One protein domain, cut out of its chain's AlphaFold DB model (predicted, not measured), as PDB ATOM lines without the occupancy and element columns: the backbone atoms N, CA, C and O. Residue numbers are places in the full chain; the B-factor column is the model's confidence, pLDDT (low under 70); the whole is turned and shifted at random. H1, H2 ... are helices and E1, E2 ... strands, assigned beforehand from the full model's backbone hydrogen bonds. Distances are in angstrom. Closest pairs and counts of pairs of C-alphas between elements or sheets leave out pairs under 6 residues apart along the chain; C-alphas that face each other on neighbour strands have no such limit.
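What this domain is: This is residues 36 to 139 of the 139 residues of the protein "Protein-serine/threonine phosphatase" of Phytophthora kernoviae (UniProt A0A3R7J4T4). A small three-stranded sheet forms the core of a three-layer slab, with H2 covering one face and the helical hairpin of H3 and H4 on the other. H4 covers that face lengthwise, while H3 packs on the sheet with its residues 94 to 105 and reaches past its end. The short helix H1 lies off the sheet, near the last residue of H2. The 104 printed residues hold, in order, H1 E1 H2 E2 H3 H4 E3, a mixed class of helices and strands; the mixed sheet has the order E1, E2, E3, with E1 and E2 parallel and E2 and E3 antiparallel. The whole is compact, with a radius of gyration of the C-alphas of 13.9 A and spans of 39 by 29 by 18 A.

How they stand to each other: The inner strand E2, residues 76 to 82, has E1, residues 48 to 51, and E3, residues 132 to 138, as neighbours. E1 and E2 are parallel at 25 degrees, with N 49 and O 78 within hydrogen-bond range at 2.8 A. E2 and E3 are antiparallel at 168 degrees, with N 79 and O 135 at 2.9 A. H2, residues 54 to 71, is on the sheet at a height of 9.4 A; it lies over E2 and, only just, over E1, with 3 of its C-alphas there. It runs along the strands, at 3 degrees to E2 on the local plane, and the closest C-alphas of the two are those of Phe 57 and Cys 81, 6.1 A apart. E1, H2 and E2 form a strand-helix-strand unit, two parallel neighbour strands with a helix between, and its crossover is right-handed. H4, residues 114 to 128, is on the opposite face at a height of 9.7 A, over E2 and E3, along the strands at 8 degrees to E3 on the local plane; its closest C-alpha pair with E3 is Glu 114 and Gly 136, 6.1 A. H3, residues 88 to 105, is on the sheet too, and with its residues 101 to 105 alone it touches H4. In this hairpin the closest C-alphas, of Leu 105 and Val 117, are 7.0 A apart, and the helices run opposite ways at a tilt of 38 degrees, only just steep. H1, residues 40 to 44, is not on the sheet; it is close to H2 but not clearly touching, the C-alphas of Asn 40 and Ser 71 being 7.6 A apart. Every O i to N i+4 pair is within hydrogen-bond range in H1, H3 and H4, and 11 of 14 are in H2.

Where its parts are: E2 and E3 each measure 19.7 A from first to last C-alpha, and E1 9.9 A. H2 measures 25.9 A, H3 25.2 A, H4 20.9 A and H1 6.0 A. H1 begins at C-alpha 40 (-20.558, -9.296, -9.428), H3 at C-alpha 88 (-17.447, 5.783, 19.054), and E3 ends at C-alpha 138 (-11.714, 2.063, -14.874).

The domain as a whole: The two C-alphas farthest apart, of Val 70 and Glu 89, are 40.6 A apart. The printed part has no cut and no long link. Its mean pLDDT is 92.7, and residues 69 to 73 are under 70.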
ATOM      1  N   GLN A  36     -16.100  -8.921   0.360       95.06
ATOM      2  CA  GLN A  36     -15.737  -9.994  -0.569       95.06
ATOM      3  C   GLN A  36     -16.884 -10.987  -0.845       95.06
ATOM      4  O   GLN A  36     -16.777 -11.813  -1.751       95.06
ATOM      5  N   SER A  37     -17.989 -10.927  -0.104       95.69
ATOM      6  CA  SER A  37     -19.180 -11.740  -0.365       95.69
ATOM      7  C   SER A  37     -20.135 -11.096  -1.375       95.69
ATOM      8  O   SER A  37     -21.061 -11.767  -1.827       95.69
ATOM      9  N   LEU A  38     -19.911  -9.836  -1.772       93.88
ATOM     10  CA  LEU A  38     -20.711  -9.189  -2.809       93.88
ATOM     11  C   LEU A  38     -20.602  -9.952  -4.130       93.88
ATOM     12  O   LEU A  38     -19.516 -10.296  -4.603       93.88
ATOM     13  N   THR A  39     -21.747 -10.189  -4.763       91.88
ATOM     14  CA  THR A  39     -21.802 -10.752  -6.112       91.88
ATOM     15  C   THR A  39     -21.323  -9.731  -7.144       91.88
ATOM     16  O   THR A  39     -21.424  -8.519  -6.941       91.88
ATOM     17  N   ASN A  40     -20.905 -10.200  -8.324       88.25
ATOM     18  CA  ASN A  40     -20.558  -9.296  -9.428       88.25
ATOM     19  C   ASN A  40     -21.715  -8.359  -9.811       88.25
ATOM     20  O   ASN A  40     -21.473  -7.241 -10.250       88.25
ATOM     21  N   LYS A  41     -22.973  -8.792  -9.637       89.06
ATOM     22  CA  LYS A  41     -24.151  -7.953  -9.891       89.06
ATOM     23  C   LYS A  41     -24.263  -6.815  -8.875       89.06
ATOM     24  O   LYS A  41     -24.494  -5.685  -9.285       89.06
ATOM     25  N   GLN A  42     -24.087  -7.105  -7.584       92.56
ATOM     26  CA  GLN A  42     -24.109  -6.082  -6.533       92.56
ATOM     27  C   GLN A  42     -22.961  -5.091  -6.715       92.56
ATOM     28  O   GLN A  42     -23.198  -3.891  -6.731       92.56
ATOM     29  N   LEU A  43     -21.745  -5.581  -6.973       90.38
ATOM     30  CA  LEU A  43     -20.596  -4.710  -7.224       90.38
ATOM     31  C   LEU A  43     -20.806  -3.825  -8.467       90.38
ATOM     32  O   LEU A  43     -20.416  -2.660  -8.488       90.38
ATOM     33  N   LYS A  44     -21.495  -4.329  -9.504       87.94
ATOM     34  CA  LYS A  44     -21.891  -3.531 -10.680       87.94
ATOM     35  C   LYS A  44     -22.905  -2.425 -10.381       87.94
ATOM     36  O   LYS A  44     -22.973  -1.507 -11.186       87.94
ATOM     37  N   ALA A  45     -23.602  -2.452  -9.251       91.31
ATOM     38  CA  ALA A  45     -24.560  -1.417  -8.865       91.31
ATOM     39  C   ALA A  45     -23.962  -0.289  -7.996       91.31
ATOM     40  O   ALA A  45     -24.693   0.614  -7.621       91.31
ATOM     41  N   ILE A  46     -22.672  -0.361  -7.643       93.69
ATOM     42  CA  ILE A  46     -22.007   0.614  -6.758       93.69
ATOM     43  C   ILE A  46     -21.122   1.555  -7.577       93.69
ATOM     44  O   ILE A  46     -20.191   1.067  -8.209       93.69
ATOM     45  N   ASP A  47     -21.356   2.862  -7.556       94.94
ATOM     46  CA  ASP A  47     -20.544   3.830  -8.319       94.94
ATOM     47  C   ASP A  47     -19.418   4.451  -7.476       94.94
ATOM     48  O   ASP A  47     -18.318   4.696  -7.973       94.94
ATOM     49  N   VAL A  48     -19.657   4.611  -6.170       97.25
ATOM     50  CA  VAL A  48     -18.701   5.146  -5.193       97.25
ATOM     51  C   VAL A  48     -18.594   4.203  -3.995       97.25
ATOM     52  O   VAL A  48     -19.601   3.715  -3.482       97.25
ATOM     53  N   VAL A  49     -17.372   3.965  -3.526       97.50
ATOM     54  CA  VAL A  49     -17.071   3.255  -2.280       97.50
ATOM     55  C   VAL A  49     -16.278   4.187  -1.377       97.50
ATOM     56  O   VAL A  49     -15.203   4.650  -1.755       97.50
ATOM     57  N   VAL A  50     -16.796   4.432  -0.174       98.06
ATOM     58  CA  VAL A  50     -16.107   5.205   0.865       98.06
ATOM     59  C   VAL A  50     -15.599   4.247   1.936       98.06
ATOM     60  O   VAL A  50     -16.374   3.523   2.559       98.06
ATOM     61  N   CYS A  51     -14.288   4.241   2.142       98.06
ATOM     62  CA  CYS A  51     -13.614   3.513   3.200       98.06
ATOM     63  C   CYS A  51     -13.276   4.444   4.368       98.06
ATOM     64  O   CYS A  51     -12.883   5.586   4.151       98.06
ATOM     65  N   LEU A  52     -13.422   3.932   5.590       96.88
ATOM     66  CA  LEU A  52     -13.218   4.666   6.844       96.88
ATOM     67  C   LEU A  52     -11.909   4.330   7.571       96.88
ATOM     68  O   LEU A  52     -11.642   4.873   8.636       96.88
ATOM     69  N   ASP A  53     -11.118   3.429   6.996       95.12
ATOM     70  CA  ASP A  53      -9.804   3.012   7.478       95.12
ATOM     71  C   ASP A  53      -8.922   2.675   6.266       95.12
ATOM     72  O   ASP A  53      -9.388   2.076   5.282       95.12
ATOM     73  N   TYR A  54      -7.646   3.052   6.329       95.50
ATOM     74  CA  TYR A  54      -6.704   2.835   5.230       95.50
ATOM     75  C   TYR A  54      -6.441   1.347   4.930       95.50
ATOM     76  O   TYR A  54      -6.296   0.960   3.766       95.50
ATOM     77  N   VAL A  55      -6.425   0.472   5.940       96.25
ATOM     78  CA  VAL A  55      -6.240  -0.976   5.727       96.25
ATOM     79  C   VAL A  55      -7.458  -1.580   5.018       96.25
ATOM     80  O   VAL A  55      -7.310  -2.418   4.118       96.25
ATOM     81  N   MET A  56      -8.665  -1.115   5.346       95.50
ATOM     82  CA  MET A  56      -9.896  -1.472   4.646       95.50
ATOM     83  C   MET A  56      -9.869  -0.989   3.194       95.50
ATOM     84  O   MET A  56     -10.209  -1.767   2.303       95.50
ATOM     85  N   PHE A  57      -9.413   0.243   2.940       97.88
ATOM     86  CA  PHE A  57      -9.231   0.766   1.581       97.88
ATOM     87  C   PHE A  57      -8.326  -0.142   0.740       97.88
ATOM     88  O   PHE A  57      -8.705  -0.533  -0.365       97.88
ATOM     89  N   LEU A  58      -7.170  -0.554   1.276       97.12
ATOM     90  CA  LEU A  58      -6.262  -1.474   0.583       97.12
ATOM     91  C   LEU A  58      -6.902  -2.850   0.344       97.12
ATOM     92  O   LEU A  58      -6.781  -3.405  -0.746       97.12
ATOM     93  N   THR A  59      -7.630  -3.372   1.333       96.75
ATOM     94  CA  THR A  59      -8.329  -4.663   1.238       96.75
ATOM     95  C   THR A  59      -9.411  -4.649   0.152       96.75
ATOM     96  O   THR A  59      -9.573  -5.620  -0.593       96.75
ATOM     97  N   VAL A  60     -10.164  -3.551   0.053       96.56
ATOM     98  CA  VAL A  60     -11.192  -3.346  -0.976       96.56
ATOM     99  C   VAL A  60     -10.547  -3.198  -2.353       96.56
ATOM    100  O   VAL A  60     -10.989  -3.844  -3.306       96.56
ATOM    101  N   LEU A  61      -9.475  -2.408  -2.455       95.00
ATOM    102  CA  LEU A  61      -8.725  -2.217  -3.694       95.00
ATOM    103  C   LEU A  61      -8.191  -3.545  -4.251       95.00
ATOM    104  O   LEU A  61      -8.363  -3.821  -5.439       95.00
ATOM    105  N   GLU A  62      -7.584  -4.377  -3.405       94.19
ATOM    106  CA  GLU A  62      -7.042  -5.679  -3.806       94.19
ATOM    107  C   GLU A  62      -8.142  -6.612  -4.346       94.19
ATOM    108  O   GLU A  62      -8.002  -7.191  -5.428       94.19
ATOM    109  N   ASP A  63      -9.275  -6.717  -3.641       93.38
ATOM    110  CA  ASP A  63     -10.410  -7.544  -4.070       93.38
ATOM    111  C   ASP A  63     -11.009  -7.060  -5.402       93.38
ATOM    112  O   ASP A  63     -11.254  -7.869  -6.305       93.38
ATOM    113  N   ILE A  64     -11.176  -5.744  -5.571       91.25
ATOM    114  CA  ILE A  64     -11.644  -5.163  -6.833       91.25
ATOM    115  C   ILE A  64     -10.662  -5.494  -7.966       91.25
ATOM    116  O   ILE A  64     -11.081  -6.008  -9.005       91.25
ATOM    117  N   GLN A  65      -9.355  -5.290  -7.771       88.12
ATOM    118  CA  GLN A  65      -8.331  -5.584  -8.783       88.12
ATOM    119  C   GLN A  65      -8.324  -7.054  -9.225       88.12
ATOM    120  O   GLN A  65      -8.127  -7.340 -10.412       88.12
ATOM    121  N   MET A  66      -8.581  -7.990  -8.308       87.00
ATOM    122  CA  MET A  66      -8.709  -9.411  -8.642       87.00
ATOM    123  C   MET A  66      -9.951  -9.699  -9.499       87.00
ATOM    124  O   MET A  66      -9.885 -10.507 -10.430       87.00
ATOM    125  N   ARG A  67     -11.073  -9.022  -9.233       83.75
ATOM    126  CA  ARG A  67     -12.353  -9.233  -9.937       83.75
ATOM    127  C   ARG A  67     -12.431  -8.542 -11.297       83.75
ATOM    128  O   ARG A  67     -13.053  -9.084 -12.219       83.75
ATOM    129  N   ILE A  68     -11.784  -7.383 -11.451       72.44
ATOM    130  CA  ILE A  68     -11.771  -6.587 -12.694       72.44
ATOM    131  C   ILE A  68     -11.323  -7.421 -13.890       72.44
ATOM    132  O   ILE A  68     -11.950  -7.374 -14.950       72.44
ATOM    133  N   ARG A  69     -10.290  -8.252 -13.702       67.75
ATOM    134  CA  ARG A  69      -9.667  -9.059 -14.763       67.75
ATOM    135  C   ARG A  69     -10.635 -10.016 -15.474       67.75
ATOM    136  O   ARG A  69     -10.285 -10.539 -16.527       67.75
ATOM    137  N   VAL A  70     -11.834 -10.247 -14.926       64.88
ATOM    138  CA  VAL A  70     -12.759 -11.287 -15.396       64.88
ATOM    139  C   VAL A  70     -14.103 -10.746 -15.912       64.88
ATOM    140  O   VAL A  70     -14.714 -11.402 -16.754       64.88
ATOM    141  N   SER A  71     -14.641  -9.612 -15.429       66.31
ATOM    142  CA  SER A  71     -16.096  -9.353 -15.599       66.31
ATOM    143  C   SER A  71     -16.599  -7.901 -15.685       66.31
ATOM    144  O   SER A  71     -17.820  -7.714 -15.797       66.31
ATOM    145  N   PHE A  72     -15.732  -6.883 -15.657       68.56
ATOM    146  CA  PHE A  72     -16.164  -5.497 -15.389       68.56
ATOM    147  C   PHE A  72     -15.934  -4.463 -16.497       68.56
ATOM    148  O   PHE A  72     -16.062  -3.285 -16.208       68.56
ATOM    149  N   LYS A  73     -15.743  -4.889 -17.755       67.94
ATOM    150  CA  LYS A  73     -15.516  -3.981 -18.896       67.94
ATOM    151  C   LYS A  73     -16.507  -2.805 -18.940       67.94
ATOM    152  O   LYS A  73     -17.716  -3.033 -19.007       67.94
ATOM    153  N   HIS A  74     -15.966  -1.595 -19.036       74.12
ATOM    154  CA  HIS A  74     -16.646  -0.304 -19.174       74.12
ATOM    155  C   HIS A  74     -17.383   0.196 -17.927       74.12
ATOM    156  O   HIS A  74     -18.390   0.891 -18.059       74.12
ATOM    157  N   LYS A  75     -16.900  -0.133 -16.724       82.88
ATOM    158  CA  LYS A  75     -17.450   0.432 -15.486       82.88
ATOM    159  C   LYS A  75     -16.433   1.337 -14.796       82.88
ATOM    160  O   LYS A  75     -15.323   0.912 -14.510       82.88
ATOM    161  N   GLN A  76     -16.857   2.547 -14.459       88.25
ATOM    162  CA  GLN A  76     -16.124   3.429 -13.560       88.25
ATOM    163  C   GLN A  76     -16.561   3.168 -12.113       88.25
ATOM    164  O   GLN A  76     -17.742   2.949 -11.845       88.25
ATOM    165  N   LEU A  77     -15.600   3.121 -11.197       93.44
ATOM    166  CA  LEU A  77     -15.825   2.998  -9.762       93.44
ATOM    167  C   LEU A  77     -14.883   3.959  -9.043       93.44
ATOM    168  O   LEU A  77     -13.677   3.939  -9.288       93.44
ATOM    169  N   HIS A  78     -15.417   4.767  -8.138       97.06
ATOM    170  CA  HIS A  78     -14.630   5.701  -7.343       97.06
ATOM    171  C   HIS A  78     -14.385   5.114  -5.961       97.06
ATOM    172  O   HIS A  78     -15.330   4.876  -5.212       97.06
ATOM    173  N   LEU A  79     -13.122   4.871  -5.621       97.69
ATOM    174  CA  LEU A  79     -12.730   4.403  -4.298       97.69
ATOM    175  C   LEU A  79     -12.111   5.566  -3.522       97.69
ATOM    176  O   LEU A  79     -11.119   6.151  -3.959       97.69
ATOM    177  N   ILE A  80     -12.702   5.900  -2.380       98.44
ATOM    178  CA  ILE A  80     -12.297   7.012  -1.518       98.44
ATOM    179  C   ILE A  80     -11.967   6.460  -0.129       98.44
ATOM    180  O   ILE A  80     -12.679   5.595   0.367       98.44
ATOM    181  N   CYS A  81     -10.920   6.965   0.518       98.25
ATOM    182  CA  CYS A  81     -10.630   6.723   1.928       98.25
ATOM    183  C   CYS A  81     -10.700   8.038   2.701       98.25
ATOM    184  O   CYS A  81      -9.904   8.943   2.442       98.25
ATOM    185  N   LEU A  82     -11.614   8.106   3.664       96.44
ATOM    186  CA  LEU A  82     -11.646   9.112   4.719       96.44
ATOM    187  C   LEU A  82     -11.210   8.405   6.003       96.44
ATOM    188  O   LEU A  82     -12.032   7.790   6.670       96.44
ATOM    189  N   ASP A  83      -9.910   8.410   6.288       94.50
ATOM    190  CA  ASP A  83      -9.333   7.625   7.386       94.50
ATOM    191  C   ASP A  83      -9.797   8.166   8.747       94.50
ATOM    192  O   ASP A  83      -9.509   9.314   9.088       94.50
ATOM    193  N   THR A  84     -10.552   7.373   9.504       92.94
ATOM    194  CA  THR A  84     -11.122   7.754  10.806       92.94
ATOM    195  C   THR A  84     -10.571   6.869  11.912       92.94
ATOM    196  O   THR A  84     -10.269   5.698  11.698       92.94
ATOM    197  N   ILE A  85     -10.448   7.419  13.118       93.44
ATOM    198  CA  ILE A  85     -10.024   6.633  14.278       93.44
ATOM    199  C   ILE A  85     -11.197   5.752  14.719       93.44
ATOM    200  O   ILE A  85     -12.317   6.236  14.864       93.44
ATOM    201  N   ASP A  86     -10.929   4.474  14.988       93.81
ATOM    202  CA  ASP A  86     -11.936   3.502  15.424       93.81
ATOM    203  C   ASP A  86     -12.331   3.706  16.899       93.81
ATOM    204  O   ASP A  86     -11.930   2.975  17.806       93.81
ATOM    205  N   THR A  87     -13.085   4.777  17.143       93.94
ATOM    206  CA  THR A  87     -13.703   5.102  18.433       93.94
ATOM    207  C   THR A  87     -15.150   5.543  18.213       93.94
ATOM    208  O   THR A  87     -15.462   6.088  17.152       93.94
ATOM    209  N   PRO A  88     -16.058   5.344  19.186       91.50
ATOM    210  CA  PRO A  88     -17.447   5.783  19.054       91.50
ATOM    211  C   PRO A  88     -17.595   7.279  18.754       91.50
ATOM    212  O   PRO A  88     -18.437   7.664  17.945       91.50
ATOM    213  N   GLU A  89     -16.773   8.120  19.381       92.31
ATOM    214  CA  GLU A  89     -16.801   9.573  19.220       92.31
ATOM    215  C   GLU A  89     -16.424   9.984  17.790       92.31
ATOM    216  O   GLU A  89     -17.161  10.730  17.138       92.31
ATOM    217  N   GLU A  90     -15.321   9.441  17.270       94.69
ATOM    218  CA  GLU A  90     -14.880   9.703  15.897       94.69
ATOM    219  C   GLU A  90     -15.801   9.053  14.861       94.69
ATOM    220  O   GLU A  90     -15.985   9.611  13.785       94.69
ATOM    221  N   ALA A  91     -16.468   7.940  15.183       94.38
ATOM    222  CA  ALA A  91     -17.475   7.348  14.306       94.38
ATOM    223  C   ALA A  91     -18.691   8.271  14.112       94.38
ATOM    224  O   ALA A  91     -19.220   8.364  13.003       94.38
ATOM    225  N   VAL A  92     -19.127   8.988  15.158       93.69
ATOM    226  CA  VAL A  92     -20.208   9.982  15.045       93.69
ATOM    227  C   VAL A  92     -19.767  11.142  14.156       93.69
ATOM    228  O   VAL A  92     -20.419  11.403  13.144       93.69
ATOM    229  N   ALA A  93     -18.637  11.781  14.468       92.69
ATOM    230  CA  ALA A  93     -18.124  12.901  13.676       92.69
ATOM    231  C   ALA A  93     -17.812  12.494  12.221       92.69
ATOM    232  O   ALA A  93     -18.140  13.210  11.273       92.69
ATOM    233  N   GLY A  94     -17.222  11.315  12.031       94.12
ATOM    234  CA  GLY A  94     -16.935  10.728  10.728       94.12
ATOM    235  C   GLY A  94     -18.202  10.455   9.923       94.12
ATOM    236  O   GLY A  94     -18.232  10.744   8.730       94.12
ATOM    237  N   SER A  95     -19.279   9.982  10.559       94.19
ATOM    238  CA  SER A  95     -20.554   9.737   9.871       94.19
ATOM    239  C   SER A  95     -21.174  11.013   9.292       94.19
ATOM    240  O   SER A  95     -21.719  10.979   8.188       94.19
ATOM    241  N   GLU A  96     -21.043  12.148   9.986       95.00
ATOM    242  CA  GLU A  96     -21.518  13.446   9.499       95.00
ATOM    243  C   GLU A  96     -20.722  13.896   8.268       95.00
ATOM    244  O   GLU A  96     -21.318  14.280   7.259       95.00
ATOM    245  N   ARG A  97     -19.387  13.753   8.310       95.25
ATOM    246  CA  ARG A  97     -18.498  14.058   7.174       95.25
ATOM    247  C   ARG A  97     -18.781  13.154   5.975       95.25
ATOM    248  O   ARG A  97     -18.876  13.641   4.854       95.25
ATOM    249  N   VAL A  98     -18.967  11.848   6.194       96.75
ATOM    250  CA  VAL A  98     -19.343  10.909   5.123       96.75
ATOM    251  C   VAL A  98     -20.690  11.282   4.519       96.75
ATOM    252  O   VAL A  98     -20.835  11.242   3.303       96.75
ATOM    253  N   LEU A  99     -21.679  11.654   5.334       96.94
ATOM    254  CA  LEU A  99     -22.987  12.059   4.825       96.94
ATOM    255  C   LEU A  99     -22.891  13.321   3.958       96.94
ATOM    256  O   LEU A  99     -23.549  13.394   2.922       96.94
ATOM    257  N   GLU A 100     -22.104  14.311   4.376       97.25
ATOM    258  CA  GLU A 100     -21.840  15.517   3.585       97.25
ATOM    259  C   GLU A 100     -21.126  15.167   2.270       97.25
ATOM    260  O   GLU A 100     -21.586  15.573   1.204       97.25
ATOM    261  N   LEU A 101     -20.093  14.318   2.324       97.62
ATOM    262  CA  LEU A 101     -19.361  13.855   1.145       97.62
ATOM    263  C   LEU A 101     -20.287  13.132   0.163       97.62
ATOM    264  O   LEU A 101     -20.296  13.443  -1.026       97.62
ATOM    265  N   CYS A 102     -21.108  12.201   0.652       97.62
ATOM    266  CA  CYS A 102     -22.063  11.470  -0.175       97.62
ATOM    267  C   CYS A 102     -23.073  12.407  -0.844       97.62
ATOM    268  O   CYS A 102     -23.410  12.180  -1.997       97.62
ATOM    269  N   LYS A 103     -23.532  13.466  -0.165       97.94
ATOM    270  CA  LYS A 103     -24.445  14.454  -0.764       97.94
ATOM    271  C   LYS A 103     -23.789  15.255  -1.885       97.94
ATOM    272  O   LYS A 103     -24.464  15.581  -2.851       97.94
ATOM    273  N   GLU A 104     -22.505  15.588  -1.763       97.62
ATOM    274  CA  GLU A 104     -21.776  16.282  -2.834       97.62
ATOM    275  C   GLU A 104     -21.492  15.375  -4.034       97.62
ATOM    276  O   GLU A 104     -21.447  15.851  -5.166       97.62
ATOM    277  N   LEU A 105     -21.324  14.074  -3.792       97.94
ATOM    278  CA  LEU A 105     -21.098  13.069  -4.830       97.94
ATOM    279  C   LEU A 105     -22.393  12.524  -5.454       97.94
ATOM    280  O   LEU A 105     -22.316  11.824  -6.461       97.94
ATOM    281  N   ASP A 106     -23.567  12.835  -4.894       97.12
ATOM    282  CA  ASP A 106     -24.884  12.416  -5.402       97.12
ATOM    283  C   ASP A 106     -25.307  13.263  -6.616       97.12
ATOM    284  O   ASP A 106     -26.267  14.039  -6.592       97.12
ATOM    285  N   VAL A 107     -24.521  13.144  -7.685       97.06
ATOM    286  CA  VAL A 107     -24.731  13.780  -8.987       97.06
ATOM    287  C   VAL A 107     -25.062  12.735 -10.050       97.06
ATOM    288  O   VAL A 107     -24.979  11.526  -9.830       97.06
ATOM    289  N   SER A 108     -25.455  13.186 -11.241       95.56
ATOM    290  CA  SER A 108     -25.746  12.259 -12.333       95.56
ATOM    291  C   SER A 108     -24.476  11.546 -12.827       95.56
ATOM    292  O   SER A 108     -23.392  12.121 -12.837       95.56
ATOM    293  N   MET A 109     -24.594  10.300 -13.303       90.00
ATOM    294  CA  MET A 109     -23.434   9.516 -13.770       90.00
ATOM    295  C   MET A 109     -22.537  10.218 -14.810       90.00
ATOM    296  O   MET A 109     -21.326  10.044 -14.738       90.00
ATOM    297  N   PRO A 110     -23.058  11.008 -15.774       93.19
ATOM    298  CA  PRO A 110     -22.201  11.771 -16.687       93.19
ATOM    299  C   PRO A 110     -21.391  12.890 -16.011       93.19
ATOM    300  O   PRO A 110     -20.381  13.314 -16.565       93.19
ATOM    301  N   GLU A 111     -21.845  13.388 -14.859       96.00
ATOM    302  CA  GLU A 111     -21.182  14.432 -14.067       96.00
ATOM    303  C   GLU A 111     -20.212  13.852 -13.034       96.00
ATOM    304  O   GLU A 111     -19.258  14.530 -12.654       96.00
ATOM    305  N   LEU A 112     -20.412  12.597 -12.616       96.62
ATOM    306  CA  LEU A 112     -19.544  11.868 -11.689       96.62
ATOM    307  C   LEU A 112     -18.231  11.430 -12.373       96.62
ATOM    308  O   LEU A 112     -17.911  10.248 -12.456       96.62
ATOM    309  N   THR A 113     -17.474  12.383 -12.920       96.44
ATOM    310  CA  THR A 113     -16.175  12.124 -13.559       96.44
ATOM    311  C   THR A 113     -15.049  12.072 -12.530       96.44
ATOM    312  O   THR A 113     -15.206  12.488 -11.382       96.44
ATOM    313  N   GLU A 114     -13.861  11.600 -12.926       96.94
ATOM    314  CA  GLU A 114     -12.725  11.587 -11.998       96.94
ATOM    315  C   GLU A 114     -12.294  12.987 -11.573       96.94
ATOM    316  O   GLU A 114     -11.909  13.183 -10.423       96.94
ATOM    317  N   GLU A 115     -12.364  13.959 -12.482       97.56
ATOM    318  CA  GLU A 115     -12.033  15.354 -12.207       97.56
ATOM    319  C   GLU A 115     -13.018  15.969 -11.216       97.56
ATOM    320  O   GLU A 115     -12.594  16.682 -10.305       97.56
ATOM    321  N   PHE A 116     -14.312  15.664 -11.363       98.19
ATOM    322  CA  PHE A 116     -15.341  16.097 -10.422       98.19
ATOM    323  C   PHE A 116     -15.087  15.515  -9.029       98.19
ATOM    324  O   PHE A 116     -14.962  16.268  -8.063       98.19
ATOM    325  N   VAL A 117     -14.925  14.190  -8.925       98.25
ATOM    326  CA  VAL A 117     -14.693  13.525  -7.634       98.25
ATOM    327  C   VAL A 117     -13.399  14.018  -6.988       98.25
ATOM    328  O   VAL A 117     -13.382  14.303  -5.793       98.25
ATOM    329  N   LYS A 118     -12.327  14.204  -7.767       98.06
ATOM    330  CA  LYS A 118     -11.067  14.764  -7.266       98.06
ATOM    331  C   LYS A 118     -11.250  16.177  -6.708       98.06
ATOM    332  O   LYS A 118     -10.721  16.469  -5.642       98.06
ATOM    333  N   ALA A 119     -12.010  17.036  -7.390       98.31
ATOM    334  CA  ALA A 119     -12.286  18.388  -6.908       98.31
ATOM    335  C   ALA A 119     -13.089  18.384  -5.595       98.31
ATOM    336  O   ALA A 119     -12.790  19.173  -4.698       98.31
ATOM    337  N   VAL A 120     -14.068  17.481  -5.461       98.25
ATOM    338  CA  VAL A 120     -14.826  17.288  -4.213       98.25
ATOM    339  C   VAL A 120     -13.909  16.807  -3.087       98.25
ATOM    340  O   VAL A 120     -13.936  17.380  -2.000       98.25
ATOM    341  N   VAL A 121     -13.043  15.821  -3.348       98.12
ATOM    342  CA  VAL A 121     -12.071  15.317  -2.363       98.12
ATOM    343  C   VAL A 121     -11.117  16.428  -1.914       98.12
ATOM    344  O   VAL A 121     -11.014  16.684  -0.721       98.12
ATOM    345  N   GLU A 122     -10.494  17.166  -2.838       97.88
ATOM    346  CA  GLU A 122      -9.581  18.273  -2.501       97.88
ATOM    347  C   GLU A 122     -10.269  19.398  -1.707       97.88
ATOM    348  O   GLU A 122      -9.639  20.076  -0.889       97.88
ATOM    349  N   LYS A 123     -11.560  19.644  -1.965       97.50
ATOM    350  CA  LYS A 123     -12.372  20.581  -1.181       97.50
ATOM    351  C   LYS A 123     -12.570  20.053   0.242       97.50
ATOM    352  O   LYS A 123     -12.343  20.806   1.189       97.50
ATOM    353  N   PHE A 124     -12.946  18.783   0.385       96.25
ATOM    354  CA  PHE A 124     -13.142  18.125   1.676       96.25
ATOM    355  C   PHE A 124     -11.869  18.117   2.525       96.25
ATOM    356  O   PHE A 124     -11.919  18.487   3.699       96.25
ATOM    357  N   GLU A 125     -10.721  17.787   1.926       96.31
ATOM    358  CA  GLU A 125      -9.433  17.780   2.625       96.31
ATOM    359  C   GLU A 125      -9.107  19.148   3.237       96.31
ATOM    360  O   GLU A 125      -8.653  19.239   4.377       96.31
ATOM    361  N   LYS A 126      -9.385  20.231   2.498       96.56
ATOM    362  CA  LYS A 126      -9.183  21.608   2.973       96.56
ATOM    363  C   LYS A 126     -10.191  22.013   4.042       96.56
ATOM    364  O   LYS A 126      -9.816  22.703   4.982       96.56
ATOM    365  N   GLN A 127     -11.457  21.630   3.882       95.94
ATOM    366  CA  GLN A 127     -12.533  21.987   4.808       95.94
ATOM    367  C   GLN A 127     -12.358  21.325   6.180       95.94
ATOM    368  O   GLN A 127     -12.687  21.936   7.195       95.94
ATOM    369  N   HIS A 128     -11.839  20.098   6.207       92.19
ATOM    370  CA  HIS A 128     -11.718  19.300   7.428       92.19
ATOM    371  C   HIS A 128     -10.279  19.138   7.932       92.19
ATOM    372  O   HIS A 128     -10.079  18.452   8.929       92.19
ATOM    373  N   GLU A 129      -9.293  19.752   7.267       93.94
ATOM    374  CA  GLU A 129      -7.860  19.612   7.577       93.94
ATOM    375  C   GLU A 129      -7.418  18.139   7.687       93.94
ATOM    376  O   GLU A 129      -6.588  17.766   8.517       93.94
ATOM    377  N   GLN A 130      -7.989  17.284   6.839       92.19
ATOM    378  CA  GLN A 130      -7.836  15.834   6.898       92.19
ATOM    379  C   GLN A 130      -7.485  15.302   5.515       92.19
ATOM    380  O   GLN A 130      -8.247  15.481   4.572       92.19
ATOM    381  N   GLN A 131      -6.342  14.630   5.394       94.12
ATOM    382  CA  GLN A 131      -5.946  14.004   4.135       94.12
ATOM    383  C   GLN A 131      -6.872  12.828   3.800       94.12
ATOM    384  O   GLN A 131      -7.239  12.036   4.670       94.12
ATOM    385  N   MET A 132      -7.198  12.689   2.521       97.12
ATOM    386  CA  MET A 132      -8.001  11.609   1.972       97.12
ATOM    387  C   MET A 132      -7.221  10.871   0.883       97.12
ATOM    388  O   MET A 132      -6.284  11.390   0.277       97.12
ATOM    389  N   PHE A 133      -7.624   9.634   0.601       97.50
ATOM    390  CA  PHE A 133      -7.130   8.903  -0.566       97.50
ATOM    391  C   PHE A 133      -8.246   8.769  -1.585       97.50
ATOM    392  O   PHE A 133      -9.377   8.456  -1.231       97.50
ATOM    393  N   TYR A 134      -7.925   8.971  -2.857       97.94
ATOM    394  CA  TYR A 134      -8.865   8.787  -3.952       97.94
ATOM    395  C   TYR A 134      -8.208   8.002  -5.081       97.94
ATOM    396  O   TYR A 134      -7.072   8.280  -5.471       97.94
ATOM    397  N   LEU A 135      -8.945   7.031  -5.613       96.81
ATOM    398  CA  LEU A 135      -8.578   6.291  -6.805       96.81
ATOM    399  C   LEU A 135      -9.811   6.064  -7.682       96.81
ATOM    400  O   LEU A 135     -10.762   5.389  -7.284       96.81
ATOM    401  N   GLY A 136      -9.762   6.598  -8.899       94.12
ATOM    402  CA  GLY A 136     -10.690   6.241  -9.962       94.12
ATOM    403  C   GLY A 136     -10.275   4.922 -10.611       94.12
ATOM    404  O   GLY A 136      -9.134   4.745 -11.046       94.12
ATOM    405  N   LEU A 137     -11.185   3.951 -10.616       89.81
ATOM    406  CA  LEU A 137     -10.975   2.632 -11.195       89.81
ATOM    407  C   LEU A 137     -11.812   2.504 -12.462       89.81
ATOM    408  O   LEU A 137     -13.040   2.449 -12.417       89.81
ATOM    409  N   HIS A 138     -11.121   2.406 -13.591       83.38
ATOM    410  CA  HIS A 138     -11.714   2.063 -14.874       83.38
ATOM    411  C   HIS A 138     -11.618   0.552 -15.071       83.38
ATOM    412  O   HIS A 138     -10.524  -0.003 -15.202       83.38
ATOM    413  N   MET A 139     -12.768  -0.109 -15.043       71.31
ATOM    414  CA  MET A 139     -12.911  -1.561 -15.120       71.31
ATOM    415  C   MET A 139     -13.412  -2.004 -16.488       71.31
ATOM    416  O   MET A 139     -14.143  -1.223 -17.140       71.31
TER     417      MET A 139